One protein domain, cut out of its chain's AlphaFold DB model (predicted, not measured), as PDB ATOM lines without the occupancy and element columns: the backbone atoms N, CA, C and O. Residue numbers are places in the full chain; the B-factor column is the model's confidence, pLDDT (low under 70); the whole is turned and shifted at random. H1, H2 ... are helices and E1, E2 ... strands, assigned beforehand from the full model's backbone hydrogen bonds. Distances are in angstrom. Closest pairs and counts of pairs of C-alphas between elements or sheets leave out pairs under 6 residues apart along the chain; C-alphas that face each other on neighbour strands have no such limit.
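AT A GLANCE: This is residues 192 to 263 and 290 to 381 of the 453 residues of an uncharacterized protein of Nitrosopumilus sp (UniProt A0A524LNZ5). A long helical hairpin, H1 and H2, is laid across one face of the twisted sheet E1 E2 E5, and the smaller sheet E4 E3 E6 covers the other face, so that the two sheets make a sandwich. The hairpin makes the longest axis. The printed part has 164 residues, with two named helices followed by six named strands; both sheets are antiparallel, and the class is mixed. The whole is compact, with a radius of gyration of the C-alphas of 17.5 A, and spans 56 by 33 by 31 A.

IN THESE COORDINATES: E1 is residues 291 to 299, E2 314 to 323 (27.6 A) and E5 356 to 365 (25.7 A). E1 bends by 51 degrees at residue 295, E5 by 60 degrees at residue 362. E3 is residues 333 to 337, E4 342 to 346 and E6 372 to 376, ending at C-alpha 376 (20.888, -24.098, 16.580). H1, residues 192 to 220, begins at C-alpha 192 (10.907, 9.440, 13.390) and measures 42.2 A; H2, residues 228 to 261, measures 48.5 A.

HOW THE PARTS SIT: Inner strand E2 pairs with E1, its hairpin partner (N 293 and O 321, 2.8 A), and with E5 (N 318 and O 361, 2.8 A). H1 and H2 are on the same face of this sheet, two layers, each at a height of 7.5 A and across the strands. Thr 236 of H2 and Ser 360 of E5 have the closest C-alphas, 7.1 A. H1 and H2 touch, closest at the C-alphas of Leu 197 and Leu 253, 5.7 A, with a shallow tilt of 23 degrees, opposite ways; in both, every O i to N i+4 pair is within hydrogen-bond range. In the other sheet, E3 pairs with E4, a hairpin (N 336 and O 343, 2.8 A), and with E6 (N 335 and O 374, 2.8 A). The sheets' best planes stand 20 degrees apart; the closest C-alphas of E1 and E6 are Val 292 and Thr 374, 5.6 A.

THE WHOLE: The C-alphas farthest apart, Pro 223 and Asn 263, are 59.6 A apart. Residues 264 to 289 are cut out, a gap of 37.3 A between C-alphas 263 and 290. The link E1 to E2 is long. The pLDDT is under 70 at residues 261 to 263, 302 to 312 and 377 to 379.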
ATOM      1  N   ILE A 192       9.594   8.817  13.603       80.81
ATOM      2  CA  ILE A 192      10.907   9.440  13.390       80.81
ATOM      3  C   ILE A 192      11.994   8.560  14.010       80.81
ATOM      4  O   ILE A 192      12.893   8.135  13.290       80.81
ATOM      5  N   MET A 193      11.844   8.184  15.284       84.81
ATOM      6  CA  MET A 193      12.775   7.297  15.989       84.81
ATOM      7  C   MET A 193      13.001   5.976  15.241       84.81
ATOM      8  O   MET A 193      14.131   5.522  15.100       84.81
ATOM      9  N   ILE A 194      11.940   5.368  14.707       87.12
ATOM     10  CA  ILE A 194      12.052   4.141  13.906       87.12
ATOM     11  C   ILE A 194      12.842   4.383  12.626       87.12
ATOM     12  O   ILE A 194      13.678   3.560  12.272       87.12
ATOM     13  N   SER A 195      12.607   5.506  11.952       84.38
ATOM     14  CA  SER A 195      13.312   5.835  10.710       84.38
ATOM     15  C   SER A 195      14.807   6.097  10.967       84.38
ATOM     16  O   SER A 195      15.661   5.669  10.189       84.38
ATOM     17  N   GLU A 196      15.142   6.740  12.090       87.44
ATOM     18  CA  GLU A 196      16.523   6.931  12.557       87.44
ATOM     19  C   GLU A 196      17.198   5.596  12.906       87.44
ATOM     20  O   GLU A 196      18.320   5.334  12.467       87.44
ATOM     21  N   LEU A 197      16.506   4.718  13.641       90.81
ATOM     22  CA  LEU A 197      17.004   3.389  14.002       90.81
ATOM     23  C   LEU A 197      17.202   2.488  12.777       90.81
ATOM     24  O   LEU A 197      18.215   1.803  12.688       90.81
ATOM     25  N   GLU A 198      16.291   2.509  11.804       89.31
ATOM     26  CA  GLU A 198      16.453   1.790  10.534       89.31
ATOM     27  C   GLU A 198      17.675   2.281   9.759       89.31
ATOM     28  O   GLU A 198      18.477   1.465   9.305       89.31
ATOM     29  N   SER A 199      17.854   3.601   9.660       87.44
ATOM     30  CA  SER A 199      19.027   4.200   9.013       87.44
ATOM     31  C   SER A 199      20.316   3.776   9.722       87.44
ATOM     32  O   SER A 199      21.286   3.373   9.079       87.44
ATOM     33  N   LYS A 200      20.311   3.772  11.063       93.50
ATOM     34  CA  LYS A 200      21.426   3.277  11.878       93.50
ATOM     35  C   LYS A 200      21.708   1.792  11.620       93.50
ATOM     36  O   LYS A 200      22.866   1.423  11.453       93.50
ATOM     37  N   VAL A 201      20.678   0.945  11.547       90.19
ATOM     38  CA  VAL A 201      20.812  -0.491  11.244       90.19
ATOM     39  C   VAL A 201      21.398  -0.715   9.849       90.19
ATOM     40  O   VAL A 201      22.276  -1.564   9.703       90.19
ATOM     41  N   ILE A 202      20.954   0.036   8.837       90.00
ATOM     42  CA  ILE A 202      21.493  -0.038   7.468       90.00
ATOM     43  C   ILE A 202      22.982   0.331   7.470       90.00
ATOM     44  O   ILE A 202      23.809  -0.477   7.049       90.00
ATOM     45  N   ASN A 203      23.342   1.477   8.054       93.94
ATOM     46  CA  ASN A 203      24.733   1.937   8.119       93.94
ATOM     47  C   ASN A 203      25.645   0.944   8.868       93.94
ATOM     48  O   ASN A 203      26.762   0.652   8.427       93.94
ATOM     49  N   LEU A 204      25.170   0.384   9.990       93.31
ATOM     50  CA  LEU A 204      25.901  -0.630  10.757       93.31
ATOM     51  C   LEU A 204      26.070  -1.934   9.969       93.31
ATOM     52  O   LEU A 204      27.145  -2.530  10.011       93.31
ATOM     53  N   LYS A 205      25.048  -2.372   9.218       91.00
ATOM     54  CA  LYS A 205      25.136  -3.549   8.336       91.00
ATOM     55  C   LYS A 205      26.176  -3.362   7.238       91.00
ATOM     56  O   LYS A 205      26.988  -4.260   7.034       91.00
ATOM     57  N   GLU A 206      26.157  -2.224   6.552       92.12
ATOM     58  CA  GLU A 206      27.109  -1.916   5.479       92.12
ATOM     59  C   GLU A 206      28.544  -1.869   6.011       92.12
ATOM     60  O   GLU A 206      29.441  -2.508   5.456       92.12
ATOM     61  N   THR A 207      28.747  -1.199   7.148       94.75
ATOM     62  CA  THR A 207      30.054  -1.123   7.816       94.75
ATOM     63  C   THR A 207      30.533  -2.508   8.253       94.75
ATOM     64  O   THR A 207      31.676  -2.883   7.992       94.75
ATOM     65  N   LEU A 208      29.657  -3.316   8.858       91.75
ATOM     66  CA  LEU A 208      29.974  -4.683   9.269       91.75
ATOM     67  C   LEU A 208      30.322  -5.576   8.069       91.75
ATOM     68  O   LEU A 208      31.267  -6.359   8.147       91.75
ATOM     69  N   ALA A 209      29.579  -5.474   6.963       88.94
ATOM     70  CA  ALA A 209      29.843  -6.237   5.745       88.94
ATOM     71  C   ALA A 209      31.208  -5.878   5.140       88.94
ATOM     72  O   ALA A 209      31.966  -6.776   4.766       88.94
ATOM     73  N   LYS A 210      31.546  -4.584   5.114       95.75
ATOM     74  CA  LYS A 210      32.857  -4.094   4.683       95.75
ATOM     75  C   LYS A 210      33.987  -4.676   5.537       95.75
ATOM     76  O   LYS A 210      34.902  -5.281   4.989       95.75
ATOM     77  N   GLU A 211      33.896  -4.578   6.864       96.19
ATOM     78  CA  GLU A 211      34.930  -5.107   7.768       96.19
ATOM     79  C   GLU A 211      35.074  -6.633   7.666       96.19
ATOM     80  O   GLU A 211      36.188  -7.155   7.674       96.19
ATOM     81  N   LYS A 212      33.962  -7.367   7.506       90.00
ATOM     82  CA  LYS A 212      33.991  -8.818   7.260       90.00
ATOM     83  C   LYS A 212      34.694  -9.170   5.951       90.00
ATOM     84  O   LYS A 212      35.450 -10.139   5.917       90.00
ATOM     85  N   LYS A 213      34.440  -8.407   4.884       92.06
ATOM     86  CA  LYS A 213      35.099  -8.596   3.589       92.06
ATOM     87  C   LYS A 213      36.607  -8.371   3.714       92.06
ATOM     88  O   LYS A 213      37.372  -9.238   3.310       92.06
ATOM     89  N   GLU A 214      37.012  -7.269   4.343       95.31
ATOM     90  CA  GLU A 214      38.424  -6.947   4.587       95.31
ATOM     91  C   GLU A 214      39.117  -8.020   5.443       95.31
ATOM     92  O   GLU A 214      40.220  -8.454   5.112       95.31
ATOM     93  N   LEU A 215      38.462  -8.528   6.497       93.50
ATOM     94  CA  LEU A 215      38.979  -9.662   7.271       93.50
ATOM     95  C   LEU A 215      39.151 -10.912   6.393       93.50
ATOM     96  O   LEU A 215      40.175 -11.587   6.474       93.50
ATOM     97  N   GLY A 216      38.169 -11.220   5.543       88.25
ATOM     98  CA  GLY A 216      38.244 -12.344   4.609       88.25
ATOM     99  C   GLY A 216      39.413 -12.227   3.625       88.25
ATOM    100  O   GLY A 216      40.069 -13.226   3.340       88.25
ATOM    101  N   GLU A 217      39.705 -11.019   3.141       94.81
ATOM    102  CA  GLU A 217      40.855 -10.736   2.272       94.81
ATOM    103  C   GLU A 217      42.190 -10.908   3.015       94.81
ATOM    104  O   GLU A 217      43.100 -11.543   2.482       94.81
ATOM    105  N   ILE A 218      42.291 -10.439   4.266       92.94
ATOM    106  CA  ILE A 218      43.481 -10.635   5.119       92.94
ATOM    107  C   ILE A 218      43.749 -12.127   5.346       92.94
ATOM    108  O   ILE A 218      44.886 -12.576   5.225       92.94
ATOM    109  N   VAL A 219      42.705 -12.907   5.644       92.00
ATOM    110  CA  VAL A 219      42.819 -14.347   5.935       92.00
ATOM    111  C   VAL A 219      43.224 -15.167   4.708       92.00
ATOM    112  O   VAL A 219      43.865 -16.205   4.865       92.00
ATOM    113  N   LYS A 220      42.878 -14.713   3.498       92.00
ATOM    114  CA  LYS A 220      43.182 -15.403   2.232       92.00
ATOM    115  C   LYS A 220      44.529 -15.016   1.612       92.00
ATOM    116  O   LYS A 220      44.912 -15.616   0.612       92.00
ATOM    117  N   LYS A 221      45.220 -14.005   2.146       92.31
ATOM    118  CA  LYS A 221      46.452 -13.476   1.552       92.31
ATOM    119  C   LYS A 221      47.638 -14.426   1.760       92.31
ATOM    120  O   LYS A 221      47.909 -14.843   2.884       92.31
ATOM    121  N   ASP A 222      48.362 -14.698   0.677       83.69
ATOM    122  CA  ASP A 222      49.592 -15.497   0.641       83.69
ATOM    123  C   ASP A 222      50.678 -14.710  -0.136       83.69
ATOM    124  O   ASP A 222      50.390 -14.264  -1.253       83.69
ATOM    125  N   PRO A 223      51.879 -14.446   0.425       88.94
ATOM    126  CA  PRO A 223      52.350 -14.832   1.758       88.94
ATOM    127  C   PRO A 223      51.583 -14.157   2.896       88.94
ATOM    128  O   PRO A 223      51.120 -13.017   2.783       88.94
ATOM    129  N   THR A 224      51.470 -14.879   4.016       88.31
ATOM    130  CA  THR A 224      50.877 -14.359   5.253       88.31
ATOM    131  C   THR A 224      51.682 -13.138   5.726       88.31
ATOM    132  O   THR A 224      52.896 -13.255   5.894       88.31
ATOM    133  N   PRO A 225      51.052 -11.966   5.938       88.94
ATOM    134  CA  PRO A 225      51.751 -10.776   6.421       88.94
ATOM    135  C   PRO A 225      52.448 -11.005   7.770       88.94
ATOM    136  O   PRO A 225      51.929 -11.716   8.629       88.94
ATOM    137  N   ASN A 226      53.588 -10.350   8.003       90.31
ATOM    138  CA  ASN A 226      54.315 -10.454   9.279       90.31
ATOM    139  C   ASN A 226      53.480  -9.971  10.483       90.31
ATOM    140  O   ASN A 226      53.686 -10.415  11.609       90.31
ATOM    141  N   ASP A 227      52.524  -9.073  10.251       92.88
ATOM    142  CA  ASP A 227      51.592  -8.511  11.229       92.88
ATOM    143  C   ASP A 227      50.215  -9.198  11.226       92.88
ATOM    144  O   ASP A 227      49.268  -8.697  11.835       92.88
ATOM    145  N   PHE A 228      50.092 -10.367  10.584       90.69
ATOM    146  CA  PHE A 228      48.827 -11.082  10.396       90.69
ATOM    147  C   PHE A 228      48.017 -11.238  11.686       90.69
ATOM    148  O   PHE A 228      46.832 -10.917  11.715       90.69
ATOM    149  N   THR A 229      48.652 -11.693  12.769       86.94
ATOM    150  CA  THR A 229      47.982 -11.913  14.059       86.94
ATOM    151  C   THR A 229      47.378 -10.625  14.613       86.94
ATOM    152  O   THR A 229      46.244 -10.634  15.092       86.94
ATOM    153  N   LYS A 230      48.110  -9.511  14.506       91.12
ATOM    154  CA  LYS A 230      47.658  -8.198  14.968       91.12
ATOM    155  C   LYS A 230      46.483  -7.705  14.125       91.12
ATOM    156  O   LYS A 230      45.434  -7.396  14.681       91.12
ATOM    157  N   LEU A 231      46.614  -7.737  12.796       93.31
ATOM    158  CA  LEU A 231      45.555  -7.317  11.870       93.31
ATOM    159  C   LEU A 231      44.267  -8.133  12.050       93.31
ATOM    160  O   LEU A 231      43.171  -7.573  12.078       93.31
ATOM    161  N   VAL A 232      44.380  -9.457  12.201       91.00
ATOM    162  CA  VAL A 232      43.227 -10.335  12.448       91.00
ATOM    163  C   VAL A 232      42.578 -10.020  13.791       91.00
ATOM    164  O   VAL A 232      41.348  -9.975  13.859       91.00
ATOM    165  N   SER A 233      43.368  -9.781  14.842       87.00
ATOM    166  CA  SER A 233      42.848  -9.419  16.164       87.00
ATOM    167  C   SER A 233      42.082  -8.094  16.120       87.00
ATOM    168  O   SER A 233      40.918  -8.056  16.512       87.00
ATOM    169  N   GLU A 234      42.680  -7.040  15.552       93.62
ATOM    170  CA  GLU A 234      42.061  -5.711  15.428       93.62
ATOM    171  C   GLU A 234      40.753  -5.757  14.622       93.62
ATOM    172  O   GLU A 234      39.722  -5.223  15.041       93.62
ATOM    173  N   LYS A 235      40.754  -6.446  13.473       94.88
ATOM    174  CA  LYS A 235      39.543  -6.614  12.656       94.88
ATOM    175  C   LYS A 235      38.475  -7.435  13.371       94.88
ATOM    176  O   LYS A 235      37.294  -7.102  13.283       94.88
ATOM    177  N   THR A 236      38.865  -8.486  14.090       87.50
ATOM    178  CA  THR A 236      37.925  -9.325  14.846       87.50
ATOM    179  C   THR A 236      37.280  -8.550  15.990       87.50
ATOM    180  O   THR A 236      36.065  -8.651  16.180       87.50
ATOM    181  N   GLU A 237      38.049  -7.733  16.709       89.25
ATOM    182  CA  GLU A 237      37.532  -6.853  17.756       89.25
ATOM    183  C   GLU A 237      36.537  -5.840  17.179       89.25
ATOM    184  O   GLU A 237      35.396  -5.768  17.636       89.25
ATOM    185  N   LYS A 238      36.900  -5.146  16.092       94.56
ATOM    186  CA  LYS A 238      36.009  -4.182  15.427       94.56
ATOM    187  C   LYS A 238      34.711  -4.822  14.927       94.56
ATOM    188  O   LYS A 238      33.631  -4.270  15.132       94.56
ATOM    189  N   ILE A 239      34.793  -5.998  14.304       89.88
ATOM    190  CA  ILE A 239      33.622  -6.774  13.870       89.88
ATOM    191  C   ILE A 239      32.745  -7.153  15.069       89.88
ATOM    192  O   ILE A 239      31.519  -7.104  14.969       89.88
ATOM    193  N   THR A 240      33.351  -7.525  16.196       85.19
ATOM    194  CA  THR A 240      32.626  -7.873  17.424       85.19
ATOM    195  C   THR A 240      31.875  -6.662  17.977       85.19
ATOM    196  O   THR A 240      30.675  -6.760  18.230       85.19
ATOM    197  N   THR A 241      32.525  -5.500  18.062       89.94
ATOM    198  CA  THR A 241      31.892  -4.241  18.485       89.94
ATOM    199  C   THR A 241      30.739  -3.844  17.562       89.94
ATOM    200  O   THR A 241      29.626  -3.626  18.037       89.94
ATOM    201  N   LEU A 242      30.946  -3.860  16.238       91.62
ATOM    202  CA  LEU A 242      29.899  -3.542  15.257       91.62
ATOM    203  C   LEU A 242      28.703  -4.500  15.334       91.62
ATOM    204  O   LEU A 242      27.564  -4.073  15.153       91.62
ATOM    205  N   ARG A 243      28.927  -5.792  15.617       86.50
ATOM    206  CA  ARG A 243      27.832  -6.748  15.853       86.50
ATOM    207  C   ARG A 243      27.036  -6.395  17.101       86.50
ATOM    208  O   ARG A 243      25.811  -6.430  17.046       86.50
ATOM    209  N   ASN A 244      27.710  -6.058  18.196       83.25
ATOM    210  CA  ASN A 244      27.046  -5.685  19.443       83.25
ATOM    211  C   ASN A 244      26.193  -4.425  19.252       83.25
ATOM    212  O   ASN A 244      25.023  -4.414  19.627       83.25
ATOM    213  N   GLU A 245      26.734  -3.402  18.586       87.19
ATOM    214  CA  GLU A 245      25.993  -2.182  18.249       87.19
ATOM    215  C   GLU A 245      24.814  -2.452  17.310       87.19
ATOM    216  O   GLU A 245      23.719  -1.935  17.533       87.19
ATOM    217  N   LEU A 246      25.007  -3.285  16.281       89.00
ATOM    218  CA  LEU A 246      23.946  -3.681  15.354       89.00
ATOM    219  C   LEU A 246      22.824  -4.431  16.076       89.00
ATOM    220  O   LEU A 246      21.651  -4.159  15.828       89.00
ATOM    221  N   ASN A 247      23.171  -5.357  16.967       82.00
ATOM    222  CA  ASN A 247      22.202  -6.115  17.751       82.00
ATOM    223  C   ASN A 247      21.444  -5.206  18.728       82.00
ATOM    224  O   ASN A 247      20.223  -5.308  18.809       82.00
ATOM    225  N   SER A 248      22.126  -4.263  19.386       82.69
ATOM    226  CA  SER A 248      21.480  -3.256  20.238       82.69
ATOM    227  C   SER A 248      20.520  -2.371  19.441       82.69
ATOM    228  O   SER A 248      19.358  -2.239  19.807       82.69
ATOM    229  N   ALA A 249      20.966  -1.812  18.309       85.88
ATOM    230  CA  ALA A 249      20.130  -0.961  17.463       85.88
ATOM    231  C   ALA A 249      18.914  -1.716  16.902       85.88
ATOM    232  O   ALA A 249      17.832  -1.146  16.774       85.88
ATOM    233  N   ARG A 250      19.069  -3.010  16.597       84.00
ATOM    234  CA  ARG A 250      17.959  -3.888  16.205       84.00
ATOM    235  C   ARG A 250      16.981  -4.130  17.343       84.00
ATOM    236  O   ARG A 250      15.781  -4.048  17.101       84.00
ATOM    237  N   ALA A 251      17.468  -4.414  18.548       74.38
ATOM    238  CA  ALA A 251      16.611  -4.599  19.713       74.38
ATOM    239  C   ALA A 251      15.781  -3.331  19.981       74.38
ATOM    240  O   ALA A 251      14.562  -3.410  20.134       74.38
ATOM    241  N   ASP A 252      16.409  -2.154  19.911       79.25
ATOM    242  CA  ASP A 252      15.729  -0.861  20.052       79.25
ATOM    243  C   ASP A 252      14.707  -0.612  18.931       79.25
ATOM    244  O   ASP A 252      13.588  -0.150  19.184       79.25
ATOM    245  N   LEU A 253      15.061  -0.950  17.685       84.69
ATOM    246  CA  LEU A 253      14.164  -0.842  16.536       84.69
ATOM    247  C   LEU A 253      12.934  -1.730  16.715       84.69
ATOM    248  O   LEU A 253      11.807  -1.269  16.539       84.69
ATOM    249  N   GLN A 254      13.133  -2.989  17.091       79.38
ATOM    250  CA  GLN A 254      12.050  -3.946  17.291       79.38
ATOM    251  C   GLN A 254      11.166  -3.563  18.466       79.38
ATOM    252  O   GLN A 254       9.947  -3.622  18.347       79.38
ATOM    253  N   LYS A 255      11.755  -3.093  19.569       73.75
ATOM    254  CA  LYS A 255      11.008  -2.541  20.701       73.75
ATOM    255  C   LYS A 255      10.134  -1.368  20.257       73.75
ATOM    256  O   LYS A 255       8.949  -1.324  20.578       73.75
ATOM    257  N   SER A 256      10.680  -0.453  19.461       81.31
ATOM    258  CA  SER A 256       9.937   0.698  18.936       81.31
ATOM    259  C   SER A 256       8.813   0.275  17.979       81.31
ATOM    260  O   SER A 256       7.696   0.788  18.055       81.31
ATOM    261  N   GLN A 257       9.073  -0.703  17.107       81.06
ATOM    262  CA  GLN A 257       8.069  -1.293  16.214       81.06
ATOM    263  C   GLN A 257       6.971  -2.033  16.988       81.06
ATOM    264  O   GLN A 257       5.799  -1.926  16.633       81.06
ATOM    265  N   TYR A 258       7.325  -2.742  18.058       75.62
ATOM    266  CA  TYR A 258       6.377  -3.405  18.947       75.62
ATOM    267  C   TYR A 258       5.437  -2.382  19.591       75.62
ATOM    268  O   TYR A 258       4.220  -2.529  19.503       75.62
ATOM    269  N   VAL A 259       5.983  -1.284  20.126       75.69
ATOM    270  CA  VAL A 259       5.192  -0.185  20.711       75.69
ATOM    271  C   VAL A 259       4.247   0.463  19.691       75.69
ATOM    272  O   VAL A 259       3.145   0.865  20.054       75.69
ATOM    273  N   LEU A 260       4.622   0.548  18.407       74.06
ATOM    274  CA  LEU A 260       3.707   1.068  17.381       74.06
ATOM    275  C   LEU A 260       2.459   0.198  17.199       74.06
ATOM    276  O   LEU A 260       1.398   0.727  16.864       74.06
ATOM    277  N   ILE A 261       2.610  -1.116  17.362       68.81
ATOM    278  CA  ILE A 261       1.624  -2.118  16.950       68.81
ATOM    279  C   ILE A 261       0.770  -2.576  18.124       68.81
ATOM    280  O   ILE A 261      -0.422  -2.837  17.955       68.81
ATOM    281  N   VAL A 262       1.357  -2.676  19.315       69.25
ATOM    282  CA  VAL A 262       0.624  -3.015  20.530       69.25
ATOM    283  C   VAL A 262      -0.106  -1.770  20.999       69.25
ATOM    284  O   VAL A 262       0.445  -0.895  21.662       69.25
ATOM    285  N   ASN A 263      -1.371  -1.671  20.596       57.53
ATOM    286  CA  ASN A 263      -2.257  -0.630  21.083       57.53
ATOM    287  C   ASN A 263      -2.447  -0.849  22.599       57.53
ATOM    288  O   ASN A 263      -2.879  -1.938  22.986       57.53
ATOM    289  N   ALA A 290      21.069 -26.435   7.385       86.00
ATOM    290  CA  ALA A 290      22.104 -25.442   7.627       86.00
ATOM    291  C   ALA A 290      23.338 -26.052   8.307       86.00
ATOM    292  O   ALA A 290      23.190 -26.893   9.195       86.00
ATOM    293  N   HIS A 291      24.539 -25.619   7.934       91.25
ATOM    294  CA  HIS A 291      25.772 -26.176   8.489       91.25
ATOM    295  C   HIS A 291      26.799 -25.092   8.806       91.25
ATOM    296  O   HIS A 291      26.739 -23.982   8.280       91.25
ATOM    297  N   VAL A 292      27.744 -25.436   9.684       93.50
ATOM    298  CA  VAL A 292      28.862 -24.573  10.063       93.50
ATOM    299  C   VAL A 292      30.164 -25.227   9.621       93.50
ATOM    300  O   VAL A 292      30.520 -26.299  10.104       93.50
ATOM    301  N   ASN A 293      30.890 -24.570   8.722       93.31
ATOM    302  CA  ASN A 293      32.222 -24.979   8.302       93.31
ATOM    303  C   ASN A 293      33.265 -24.256   9.154       93.31
ATOM    304  O   ASN A 293      33.338 -23.025   9.164       93.31
ATOM    305  N   LYS A 294      34.107 -25.017   9.858       94.88
ATOM    306  CA  LYS A 294      35.301 -24.469  10.509       94.88
ATOM    307  C   LYS A 294      36.264 -23.971   9.428       94.88
ATOM    308  O   LYS A 294      36.707 -24.766   8.607       94.88
ATOM    309  N   ILE A 295      36.611 -22.683   9.456       90.44
ATOM    310  CA  ILE A 295      37.616 -22.112   8.548       90.44
ATOM    311  C   ILE A 295      38.990 -22.174   9.211       90.44
ATOM    312  O   ILE A 295      39.923 -22.754   8.663       90.44
ATOM    313  N   LYS A 296      39.134 -21.545  10.386       91.38
ATOM    314  CA  LYS A 296      40.432 -21.404  11.059       91.38
ATOM    315  C   LYS A 296      40.266 -21.167  12.557       91.38
ATOM    316  O   LYS A 296      39.293 -20.561  12.994       91.38
ATOM    317  N   ILE A 297      41.254 -21.615  13.327       91.31
ATOM    318  CA  ILE A 297      41.395 -21.334  14.758       91.31
ATOM    319  C   ILE A 297      42.701 -20.570  14.938       91.31
ATOM    320  O   ILE A 297      43.740 -21.012  14.449       91.31
ATOM    321  N   VAL A 298      42.649 -19.413  15.599       88.00
ATOM    322  CA  VAL A 298      43.830 -18.568  15.831       88.00
ATOM    323  C   VAL A 298      43.952 -18.270  17.326       88.00
ATOM    324  O   VAL A 298      43.003 -17.725  17.890       88.00
ATOM    325  N   PRO A 299      45.075 -18.597  17.992       87.88
ATOM    326  CA  PRO A 299      45.274 -18.232  19.392       87.88
ATOM    327  C   PRO A 299      45.232 -16.707  19.561       87.88
ATOM    328  O   PRO A 299      45.805 -15.969  18.759       87.88
ATOM    329  N   GLN A 300      44.529 -16.230  20.590       83.62
ATOM    330  CA  GLN A 300      44.457 -14.809  20.917       83.62
ATOM    331  C   GLN A 300      45.560 -14.467  21.921       83.62
ATOM    332  O   GLN A 300      45.539 -14.919  23.066       83.62
ATOM    333  N   PHE A 301      46.525 -13.649  21.505       74.12
ATOM    334  CA  PHE A 301      47.543 -13.120  22.407       74.12
ATOM    335  C   PHE A 301      47.026 -11.810  23.000       74.12
ATOM    336  O   PHE A 301      46.801 -10.848  22.275       74.12
ATOM    337  N   VAL A 302      46.801 -11.779  24.313       64.62
ATOM    338  CA  VAL A 302      46.599 -10.517  25.037       64.62
ATOM    339  C   VAL A 302      47.953  -9.817  25.132       64.62
ATOM    340  O   VAL A 302      48.938 -10.443  25.528       64.62
ATOM    341  N   ASP A 303      48.003  -8.556  24.705       52.00
ATOM    342  CA  ASP A 303      49.227  -7.768  24.569       52.00
ATOM    343  C   ASP A 303      50.143  -7.830  25.809       52.00
ATOM    344  O   ASP A 303      49.689  -7.798  26.953       52.00
ATOM    345  N   ALA A 304      51.455  -7.873  25.530       46.59
ATOM    346  CA  ALA A 304      52.606  -7.897  26.448       46.59
ATOM    347  C   ALA A 304      53.105  -9.261  26.978       46.59
ATOM    348  O   ALA A 304      53.600  -9.351  28.101       46.59
ATOM    349  N   GLY A 305      53.068 -10.327  26.168       54.09
ATOM    350  CA  GLY A 305      53.910 -11.519  26.393       54.09
ATOM    351  C   GLY A 305      53.579 -12.348  27.642       54.09
ATOM    352  O   GLY A 305      54.265 -13.322  27.942       54.09
ATOM    353  N   ARG A 306      52.507 -12.002  28.355       48.72
ATOM    354  CA  ARG A 306      51.905 -12.837  29.389       48.72
ATOM    355  C   ARG A 306      50.561 -13.304  28.873       48.72
ATOM    356  O   ARG A 306      49.576 -12.573  28.921       48.72
ATOM    357  N   LEU A 307      50.523 -14.557  28.419       52.75
ATOM    358  CA  LEU A 307      49.289 -15.332  28.445       52.75
ATOM    359  C   LEU A 307      48.668 -15.099  29.829       52.75
ATOM    360  O   LEU A 307      49.296 -15.439  30.837       52.75
ATOM    361  N   LYS A 308      47.471 -14.496  29.891       48.97
ATOM    362  CA  LYS A 308      46.584 -14.627  31.056       48.97
ATOM    363  C   LYS A 308      46.228 -16.110  31.132       48.97
ATOM    364  O   LYS A 308      45.176 -16.536  30.675       48.97
ATOM    365  N   SER A 309      47.179 -16.899  31.611       52.09
ATOM    366  CA  SER A 309      47.003 -18.293  31.940       52.09
ATOM    367  C   SER A 309      46.190 -18.296  33.219       52.09
ATOM    368  O   SER A 309      46.703 -18.318  34.330       52.09
ATOM    369  N   ASP A 310      44.876 -18.256  33.037       55.22
ATOM    370  CA  ASP A 310      44.111 -19.269  33.736       55.22
ATOM    371  C   ASP A 310      44.722 -20.599  33.252       55.22
ATOM    372  O   ASP A 310      44.692 -20.852  32.044       55.22
ATOM    373  N   PRO A 311      45.393 -21.393  34.104       61.34
ATOM    374  CA  PRO A 311      46.203 -22.538  33.667       61.34
ATOM    375  C   PRO A 311      45.393 -23.649  32.970       61.34
ATOM    376  O   PRO A 311      45.956 -24.673  32.599       61.34
ATOM    377  N   VAL A 312      44.085 -23.448  32.785       68.25
ATOM    378  CA  VAL A 312      43.128 -24.439  32.297       68.25
ATOM    379  C   VAL A 312      42.595 -24.123  30.889       68.25
ATOM    380  O   VAL A 312      42.239 -25.060  30.183       68.25
ATOM    381  N   ALA A 313      42.569 -22.862  30.421       81.69
ATOM    382  CA  ALA A 313      42.025 -22.553  29.089       81.69
ATOM    383  C   ALA A 313      42.631 -21.300  28.426       81.69
ATOM    384  O   ALA A 313      42.598 -20.200  28.980       81.69
ATOM    385  N   SER A 314      43.116 -21.460  27.190       88.81
ATOM    386  CA  SER A 314      43.562 -20.362  26.322       88.81
ATOM    387  C   SER A 314      42.393 -19.798  25.511       88.81
ATOM    388  O   SER A 314      41.452 -20.517  25.178       88.81
ATOM    389  N   ALA A 315      42.439 -18.509  25.175       89.62
ATOM    390  CA  ALA A 315      41.450 -17.885  24.300       89.62
ATOM    391  C   ALA A 315      41.831 -18.070  22.822       89.62
ATOM    392  O   ALA A 315      42.975 -17.838  22.426       89.62
ATOM    393  N   TYR A 316      40.853 -18.441  22.001       90.50
ATOM    394  CA  TYR A 316      41.005 -18.645  20.566       90.50
ATOM    395  C   TYR A 316      39.965 -17.845  19.792       90.50
ATOM    396  O   TYR A 316      38.787 -17.829  20.139       90.50
ATOM    397  N   ASN A 317      40.388 -17.247  18.685       87.12
ATOM    398  CA  ASN A 317      39.492 -16.771  17.644       87.12
ATOM    399  C   ASN A 317      39.055 -17.972  16.797       87.12
ATOM    400  O   ASN A 317      39.843 -18.508  16.013       87.12
ATOM    401  N   PHE A 318      37.804 -18.396  16.956       94.69
ATOM    402  CA  PHE A 318      37.166 -19.402  16.115       94.69
ATOM    403  C   PHE A 318      36.506 -18.714  14.924       94.69
ATOM    404  O   PHE A 318      35.535 -17.973  15.092       94.69
ATOM    405  N   ILE A 319      37.045 -18.937  13.726       92.25
ATOM    406  CA  ILE A 319      36.557 -18.372  12.468       92.25
ATOM    407  C   ILE A 319      35.837 -19.478  11.701       92.25
ATOM    408  O   ILE A 319      36.394 -20.554  11.459       92.25
ATOM    409  N   PHE A 320      34.607 -19.203  11.294       94.81
ATOM    410  CA  PHE A 320      33.738 -20.187  10.666       94.81
ATOM    411  C   PHE A 320      32.869 -19.569   9.578       94.81
ATOM    412  O   PHE A 320      32.695 -18.352   9.499       94.81
ATOM    413  N   GLU A 321      32.294 -20.429   8.753       92.88
ATOM    414  CA  GLU A 321      31.282 -20.090   7.770       92.88
ATOM    415  C   GLU A 321      29.978 -20.790   8.134       92.88
ATOM    416  O   GLU A 321      29.963 -22.000   8.315       92.88
ATOM    417  N   ALA A 322      28.888 -20.042   8.266       93.62
ATOM    418  CA  ALA A 322      27.561 -20.614   8.442       93.62
ATOM    419  C   ALA A 322      26.808 -20.538   7.117       93.62
ATOM    420  O   ALA A 322      26.634 -19.449   6.570       93.62
ATOM    421  N   CYS A 323      26.375 -21.683   6.612       92.25
ATOM    422  CA  CYS A 323      25.737 -21.807   5.311       92.25
ATOM    423  C   CYS A 323      24.291 -22.259   5.456       92.25
ATOM    424  O   CYS A 323      23.984 -23.184   6.218       92.25
ATOM    425  N   SER A 324      23.402 -21.637   4.688       90.81
ATOM    426  CA  SER A 324      22.040 -22.123   4.529       90.81
ATOM    427  C   SER A 324      21.981 -23.297   3.550       90.81
ATOM    428  O   SER A 324      22.797 -23.450   2.637       90.81
ATOM    429  N   GLY A 325      20.991 -24.164   3.763       86.88
ATOM    430  CA  GLY A 325      20.661 -25.246   2.844       86.88
ATOM    431  C   GLY A 325      19.665 -24.783   1.780       86.88
ATOM    432  O   GLY A 325      19.828 -23.742   1.151       86.88
ATOM    433  N   LYS A 326      18.597 -25.566   1.604       85.75
ATOM    434  CA  LYS A 326      17.498 -25.277   0.660       85.75
ATOM    435  C   LYS A 326      16.498 -24.233   1.161       85.75
ATOM    436  O   LYS A 326      15.638 -23.802   0.403       85.75
ATOM    437  N   ASN A 327      16.592 -23.866   2.435       82.06
ATOM    438  CA  ASN A 327      15.665 -22.957   3.090       82.06
ATOM    439  C   ASN A 327      16.399 -21.689   3.506       82.06
ATOM    440  O   ASN A 327      17.552 -21.754   3.937       82.06
ATOM    441  N   ASN A 328      15.694 -20.565   3.425       85.31
ATOM    442  CA  ASN A 328      16.107 -19.345   4.100       85.31
ATOM    443  C   ASN A 328      16.077 -19.584   5.618       85.31
ATOM    444  O   ASN A 328      15.150 -20.219   6.128       85.31
ATOM    445  N   ILE A 329      17.085 -19.093   6.332       86.25
ATOM    446  CA  ILE A 329      17.153 -19.189   7.793       86.25
ATOM    447  C   ILE A 329      16.975 -17.793   8.341       86.25
ATOM    448  O   ILE A 329      17.796 -16.926   8.059       86.25
ATOM    449  N   VAL A 330      15.929 -17.592   9.135       84.75
ATOM    450  CA  VAL A 330      15.640 -16.304   9.759       84.75
ATOM    451  C   VAL A 330      16.161 -16.349  11.193       84.75
ATOM    452  O   VAL A 330      15.871 -17.283  11.935       84.75
ATOM    453  N   TYR A 331      16.959 -15.352  11.570       83.69
ATOM    454  CA  TYR A 331      17.716 -15.305  12.828       83.69
ATOM    455  C   TYR A 331      18.597 -16.550  13.054       83.69
ATOM    456  O   TYR A 331      18.399 -17.293  14.015       83.69
ATOM    457  N   PRO A 332      19.571 -16.808  12.164       89.00
ATOM    458  CA  PRO A 332      20.493 -17.917  12.332       89.00
ATOM    459  C   PRO A 332      21.308 -17.749  13.617       89.00
ATOM    460  O   PRO A 332      21.878 -16.688  13.874       89.00
ATOM    461  N   GLU A 333      21.403 -18.812  14.407       91.56
ATOM    462  CA  GLU A 333      22.197 -18.848  15.630       91.56
ATOM    463  C   GLU A 333      23.169 -20.026  15.570       91.56
ATOM    464  O   GLU A 333      22.800 -21.140  15.194       91.56
ATOM    465  N   VAL A 334      24.433 -19.761  15.896       93.00
ATOM    466  CA  VAL A 334      25.497 -20.764  15.914       93.00
ATOM    467  C   VAL A 334      25.948 -20.992  17.341       93.00
ATOM    468  O   VAL A 334      26.413 -20.067  18.003       93.00
ATOM    469  N   MET A 335      25.872 -22.240  17.785       94.81
ATOM    470  CA  MET A 335      26.483 -22.684  19.026       94.81
ATOM    471  C   MET A 335      27.922 -23.102  18.738       94.81
ATOM    472  O   MET A 335      28.166 -24.039  17.979       94.81
ATOM    473  N   VAL A 336      28.875 -22.388  19.321       95.94
ATOM    474  CA  VAL A 336      30.297 -22.721  19.295       95.94
ATOM    475  C   VAL A 336      30.644 -23.413  20.604       95.94
ATOM    476  O   VAL A 336      30.383 -22.877  21.679       95.94
ATOM    477  N   ILE A 337      31.206 -24.610  20.505       96.44
ATOM    478  CA  ILE A 337      31.465 -25.508  21.630       96.44
ATOM    479  C   ILE A 337      32.959 -25.823  21.654       96.44
ATOM    480  O   ILE A 337      33.554 -26.067  20.604       96.44
ATOM    481  N   SER A 338      33.549 -25.819  22.846       96.50
ATOM    482  CA  SER A 338      34.879 -26.349  23.140       96.50
ATOM    483  C   SER A 338      34.823 -27.287  24.351       96.50
ATOM    484  O   SER A 338      33.769 -27.501  24.949       96.50
ATOM    485  N   ASP A 339      35.975 -27.828  24.742       93.38
ATOM    486  CA  ASP A 339      36.157 -28.570  25.994       93.38
ATOM    487  C   ASP A 339      35.940 -27.735  27.272       93.38
ATOM    488  O   ASP A 339      35.762 -28.301  28.348       93.38
ATOM    489  N   SER A 340      35.958 -26.403  27.168       92.81
ATOM    490  CA  SER A 340      35.986 -25.493  28.323       92.81
ATOM    491  C   SER A 340      34.849 -24.476  28.336       92.81
ATOM    492  O   SER A 340      34.556 -23.887  29.376       92.81
ATOM    493  N   GLU A 341      34.228 -24.202  27.189       93.50
ATOM    494  CA  GLU A 341      33.241 -23.139  27.041       93.50
ATOM    495  C   GLU A 341      32.210 -23.489  25.959       93.50
ATOM    496  O   GLU A 341      32.520 -24.103  24.940       93.50
ATOM    497  N   VAL A 342      30.970 -23.049  26.163       94.25
ATOM    498  CA  VAL A 342      29.928 -23.043  25.133       94.25
ATOM    499  C   VAL A 342      29.471 -21.608  24.950       94.25
ATOM    500  O   VAL A 342      29.111 -20.935  25.916       94.25
ATOM    501  N   LYS A 343      29.474 -21.130  23.709       94.44
ATOM    502  CA  LYS A 343      29.014 -19.792  23.346       94.44
ATOM    503  C   LYS A 343      27.974 -19.868  22.253       94.44
ATOM    504  O   LYS A 343      28.182 -20.521  21.237       94.44
ATOM    505  N   SER A 344      26.889 -19.127  22.434       92.44
ATOM    506  CA  SER A 344      25.925 -18.906  21.367       92.44
ATOM    507  C   SER A 344      26.228 -17.602  20.641       92.44
ATOM    508  O   SER A 344      26.528 -16.586  21.272       92.44
ATOM    509  N   LEU A 345      26.167 -17.629  19.314       90.75
ATOM    510  CA  LEU A 345      26.381 -16.474  18.459       90.75
ATOM    511  C   LEU A 345      25.188 -16.290  17.519       90.75
ATOM    512  O   LEU A 345      25.045 -17.020  16.536       90.75
ATOM    513  N   LYS A 346      24.387 -15.251  17.771       89.56
ATOM    514  CA  LYS A 346      23.378 -14.771  16.818       89.56
ATOM    515  C   LYS A 346      24.097 -14.188  15.587       89.56
ATOM    516  O   LYS A 346      24.935 -13.287  15.703       89.56
ATOM    517  N   LEU A 347      23.811 -14.734  14.407       86.50
ATOM    518  CA  LEU A 347      24.315 -14.261  13.115       86.50
ATOM    519  C   LEU A 347      23.418 -13.135  12.566       86.50
ATOM    520  O   LEU A 347      22.502 -12.664  13.237       86.50
ATOM    521  N   SER A 348      23.706 -12.618  11.364       77.31
ATOM    522  CA  SER A 348      22.841 -11.581  10.780       77.31
ATOM    523  C   SER A 348      21.442 -12.116  10.455       77.31
ATOM    524  O   SER A 348      21.304 -13.294  10.178       77.31
ATOM    525  N   GLU A 349      20.444 -11.220  10.436       72.88
ATOM    526  CA  GLU A 349      18.992 -11.471  10.282       72.88
ATOM    527  C   GLU A 349      18.551 -12.632   9.392       72.88
ATOM    528  O   GLU A 349      17.585 -13.297   9.758       72.88
ATOM    529  N   SER A 350      19.203 -12.877   8.258       86.19
ATOM    530  CA  SER A 350      18.903 -14.044   7.444       86.19
ATOM    531  C   SER A 350      20.128 -14.604   6.737       86.19
ATOM    532  O   SER A 350      21.089 -13.882   6.449       86.19
ATOM    533  N   LEU A 351      20.079 -15.906   6.465       87.50
ATOM    534  CA  LEU A 351      20.920 -16.565   5.473       87.50
ATOM    535  C   LEU A 351      20.019 -17.007   4.327       87.50
ATOM    536  O   LEU A 351      19.287 -17.993   4.460       87.50
ATOM    537  N   ASP A 352      20.097 -16.280   3.213       87.81
ATOM    538  CA  ASP A 352      19.366 -16.600   1.987       87.81
ATOM    539  C   ASP A 352      19.749 -17.989   1.487       87.81
ATOM    540  O   ASP A 352      20.835 -18.476   1.791       87.81
ATOM    541  N   ILE A 353      18.883 -18.625   0.703       87.69
ATOM    542  CA  ILE A 353      19.064 -19.992   0.196       87.69
ATOM    543  C   ILE A 353      20.433 -20.155  -0.491       87.69
ATOM    544  O   ILE A 353      20.797 -19.354  -1.348       87.69
ATOM    545  N   HIS A 354      21.169 -21.212  -0.133       89.50
ATOM    546  CA  HIS A 354      22.511 -21.522  -0.648       89.50
ATOM    547  C   HIS A 354      23.561 -20.416  -0.461       89.50
ATOM    548  O   HIS A 354      24.560 -20.383  -1.179       89.50
ATOM    549  N   THR A 355      23.362 -19.520   0.505       90.88
ATOM    550  CA  THR A 355      24.358 -18.508   0.859       90.88
ATOM    551  C   THR A 355      25.089 -18.883   2.134       90.88
ATOM    552  O   THR A 355      24.573 -19.577   3.014       90.88
ATOM    553  N   CYS A 356      26.322 -18.407   2.219       90.94
ATOM    554  CA  CYS A 356      27.207 -18.630   3.339       90.94
ATOM    555  C   CYS A 356      27.634 -17.292   3.931       90.94
ATOM    556  O   CYS A 356      27.883 -16.322   3.212       90.94
ATOM    557  N   GLN A 357      27.742 -17.239   5.253       89.69
ATOM    558  CA  GLN A 357      28.239 -16.077   5.964       89.69
ATOM    559  C   GLN A 357      29.430 -16.449   6.832       89.69
ATOM    560  O   GLN A 357      29.320 -17.224   7.783       89.69
ATOM    561  N   THR A 358      30.554 -15.786   6.579       89.88
ATOM    562  CA  THR A 358      31.704 -15.852   7.473       89.88
ATOM    563  C   THR A 358      31.439 -15.077   8.764       89.88
ATOM    564  O   THR A 358      30.918 -13.947   8.782       89.88
ATOM    565  N   SER A 359      31.806 -15.701   9.875       92.00
ATOM    566  CA  SER A 359      31.721 -15.132  11.205       92.00
ATOM    567  C   SER A 359      32.902 -15.575  12.065       92.00
ATOM    568  O   SER A 359      33.728 -16.395  11.666       92.00
ATOM    569  N   SER A 360      33.008 -14.975  13.242       92.62
ATOM    570  CA  SER A 360      34.068 -15.272  14.195       92.62
ATOM    571  C   SER A 360      33.593 -14.996  15.610       92.62
ATOM    572  O   SER A 360      32.750 -14.119  15.815       92.62
ATOM    573  N   THR A 361      34.126 -15.735  16.574       93.75
ATOM    574  CA  THR A 361      33.933 -15.473  18.002       93.75
ATOM    575  C   THR A 361      35.191 -15.849  18.773       93.75
ATOM    576  O   THR A 361      35.998 -16.651  18.298       93.75
ATOM    577  N   ILE A 362      35.350 -15.275  19.961       91.56
ATOM    578  CA  ILE A 362      36.399 -15.670  20.898       91.56
ATOM    579  C   ILE A 362      35.830 -16.764  21.792       91.56
ATOM    580  O   ILE A 362      34.794 -16.554  22.426       91.56
ATOM    581  N   ILE A 363      36.511 -17.900  21.883       94.25
ATOM    582  CA  ILE A 363      36.141 -19.023  22.748       94.25
ATOM    583  C   ILE A 363      37.352 -19.507  23.545       94.25
ATOM    584  O   ILE A 363      38.472 -19.529  23.037       94.25
ATOM    585  N   LYS A 364      37.141 -19.862  24.809       93.75
ATOM    586  CA  LYS A 364      38.153 -20.474  25.666       93.75
ATOM    587  C   LYS A 364      38.203 -21.976  25.414       93.75
ATOM    588  O   LYS A 364      37.154 -22.610  25.344       93.75
ATOM    589  N   ALA A 365      39.396 -22.542  25.298       93.50
ATOM    590  CA  ALA A 365      39.591 -23.985  25.190       93.50
ATOM    591  C   ALA A 365      40.924 -24.412  25.822       93.50
ATOM    592  O   ALA A 365      41.893 -23.647  25.808       93.50
ATOM    593  N   GLY A 366      40.982 -25.631  26.353       91.38
ATOM    594  CA  GLY A 366      42.231 -26.290  26.736       91.38
ATOM    595  C   GLY A 366      42.917 -26.901  25.513       91.38
ATOM    596  O   GLY A 366      44.126 -26.764  25.334       91.38
ATOM    597  N   ASN A 367      42.122 -27.502  24.623       92.50
ATOM    598  CA  ASN A 367      42.557 -28.049  23.342       92.50
ATOM    599  C   ASN A 367      41.885 -27.314  22.160       92.50
ATOM    600  O   ASN A 367      40.658 -27.378  22.039       92.50
ATOM    601  N   PRO A 368      42.635 -26.678  21.234       92.56
ATOM    602  CA  PRO A 368      42.050 -26.016  20.065       92.56
ATOM    603  C   PRO A 368      41.268 -26.969  19.149       92.56
ATOM    604  O   PRO A 368      40.285 -26.551  18.541       92.56
ATOM    605  N   ASP A 369      41.632 -28.251  19.073       94.94
ATOM    606  CA  ASP A 369      40.925 -29.224  18.231       94.94
ATOM    607  C   ASP A 369      39.546 -29.607  18.782       94.94
ATOM    608  O   ASP A 369      38.713 -30.128  18.039       94.94
ATOM    609  N   SER A 370      39.268 -29.288  20.052       95.56
ATOM    610  CA  SER A 370      37.938 -29.451  20.650       95.56
ATOM    611  C   SER A 370      36.923 -28.413  20.163       95.56
ATOM    612  O   SER A 370      35.731 -28.578  20.411       95.56
ATOM    613  N   ILE A 371      37.371 -27.348  19.485       95.50
ATOM    614  CA  ILE A 371      36.506 -26.243  19.074       95.50
ATOM    615  C   ILE A 371      35.773 -26.593  17.773       95.50
ATOM    616  O   ILE A 371      36.386 -26.769  16.711       95.50
ATOM    617  N   TYR A 372      34.444 -26.604  17.828       96.50
ATOM    618  CA  TYR A 372      33.570 -26.748  16.663       96.50
ATOM    619  C   TYR A 372      32.324 -25.862  16.780       96.50
ATOM    620  O   TYR A 372      32.026 -25.299  17.832       96.50
ATOM    621  N   GLY A 373      31.605 -25.705  15.669       95.00
ATOM    622  CA  GLY A 373      30.359 -24.948  15.613       95.00
ATOM    623  C   GLY A 373      29.219 -25.800  15.068       95.00
ATOM    624  O   GLY A 373      29.438 -26.646  14.204       95.00
ATOM    625  N   THR A 374      28.005 -25.556  15.551       93.75
ATOM    626  CA  THR A 374      26.768 -26.144  15.024       93.75
ATOM    627  C   THR A 374      25.668 -25.089  14.934       93.75
ATOM    628  O   THR A 374      25.646 -24.135  15.710       93.75
ATOM    629  N   MET A 375      24.758 -25.238  13.973       90.06
ATOM    630  CA  MET A 375      23.573 -24.383  13.876       90.06
ATOM    631  C   MET A 375      22.564 -24.801  14.946       90.06
ATOM    632  O   MET A 375      22.224 -25.981  15.052       90.06
ATOM    633  N   ILE A 376      22.039 -23.847  15.712       87.81
ATOM    634  CA  ILE A 376      20.888 -24.098  16.580       87.81
ATOM    635  C   ILE A 376      19.657 -24.144  15.679       87.81
ATOM    636  O   ILE A 376      19.397 -23.209  14.920       87.81
ATOM    637  N   SER A 377      18.926 -25.260  15.712       65.19
ATOM    638  CA  SER A 377      17.722 -25.453  14.903       65.19
ATOM    639  C   SER A 377      16.639 -24.449  15.305       65.19
ATOM    640  O   SER A 377      15.818 -24.710  16.177       65.19
ATOM    641  N   THR A 378      16.599 -23.307  14.622       65.50
ATOM    642  CA  THR A 378      15.450 -22.393  14.607       65.50
ATOM    643  C   THR A 378      14.460 -22.769  13.502       65.50
ATOM    644  O   THR A 378      13.650 -21.939  13.103       65.50
ATOM    645  N   GLY A 379      14.522 -23.999  12.971       69.19
ATOM    646  CA  GLY A 379      13.796 -24.411  11.767       69.19
ATOM    647  C   GLY A 379      12.291 -24.150  11.840       69.19
ATOM    648  O   GLY A 379      11.730 -23.572  10.908       69.19
ATOM    649  N   ASP A 380      11.662 -24.480  12.969       79.56
ATOM    650  CA  ASP A 380      10.221 -24.281  13.165       79.56
ATOM    651  C   ASP A 380       9.848 -22.797  13.251       79.56
ATOM    652  O   ASP A 380       8.884 -22.359  12.623       79.56
ATOM    653  N   ILE A 381      10.654 -21.996  13.955       82.81
ATOM    654  CA  ILE A 381      10.453 -20.546  14.085       82.81
ATOM    655  C   ILE A 381      10.694 -19.845  12.742       82.81
ATOM    656  O   ILE A 381       9.896 -19.007  12.332       82.81
TER     657      ILE A 381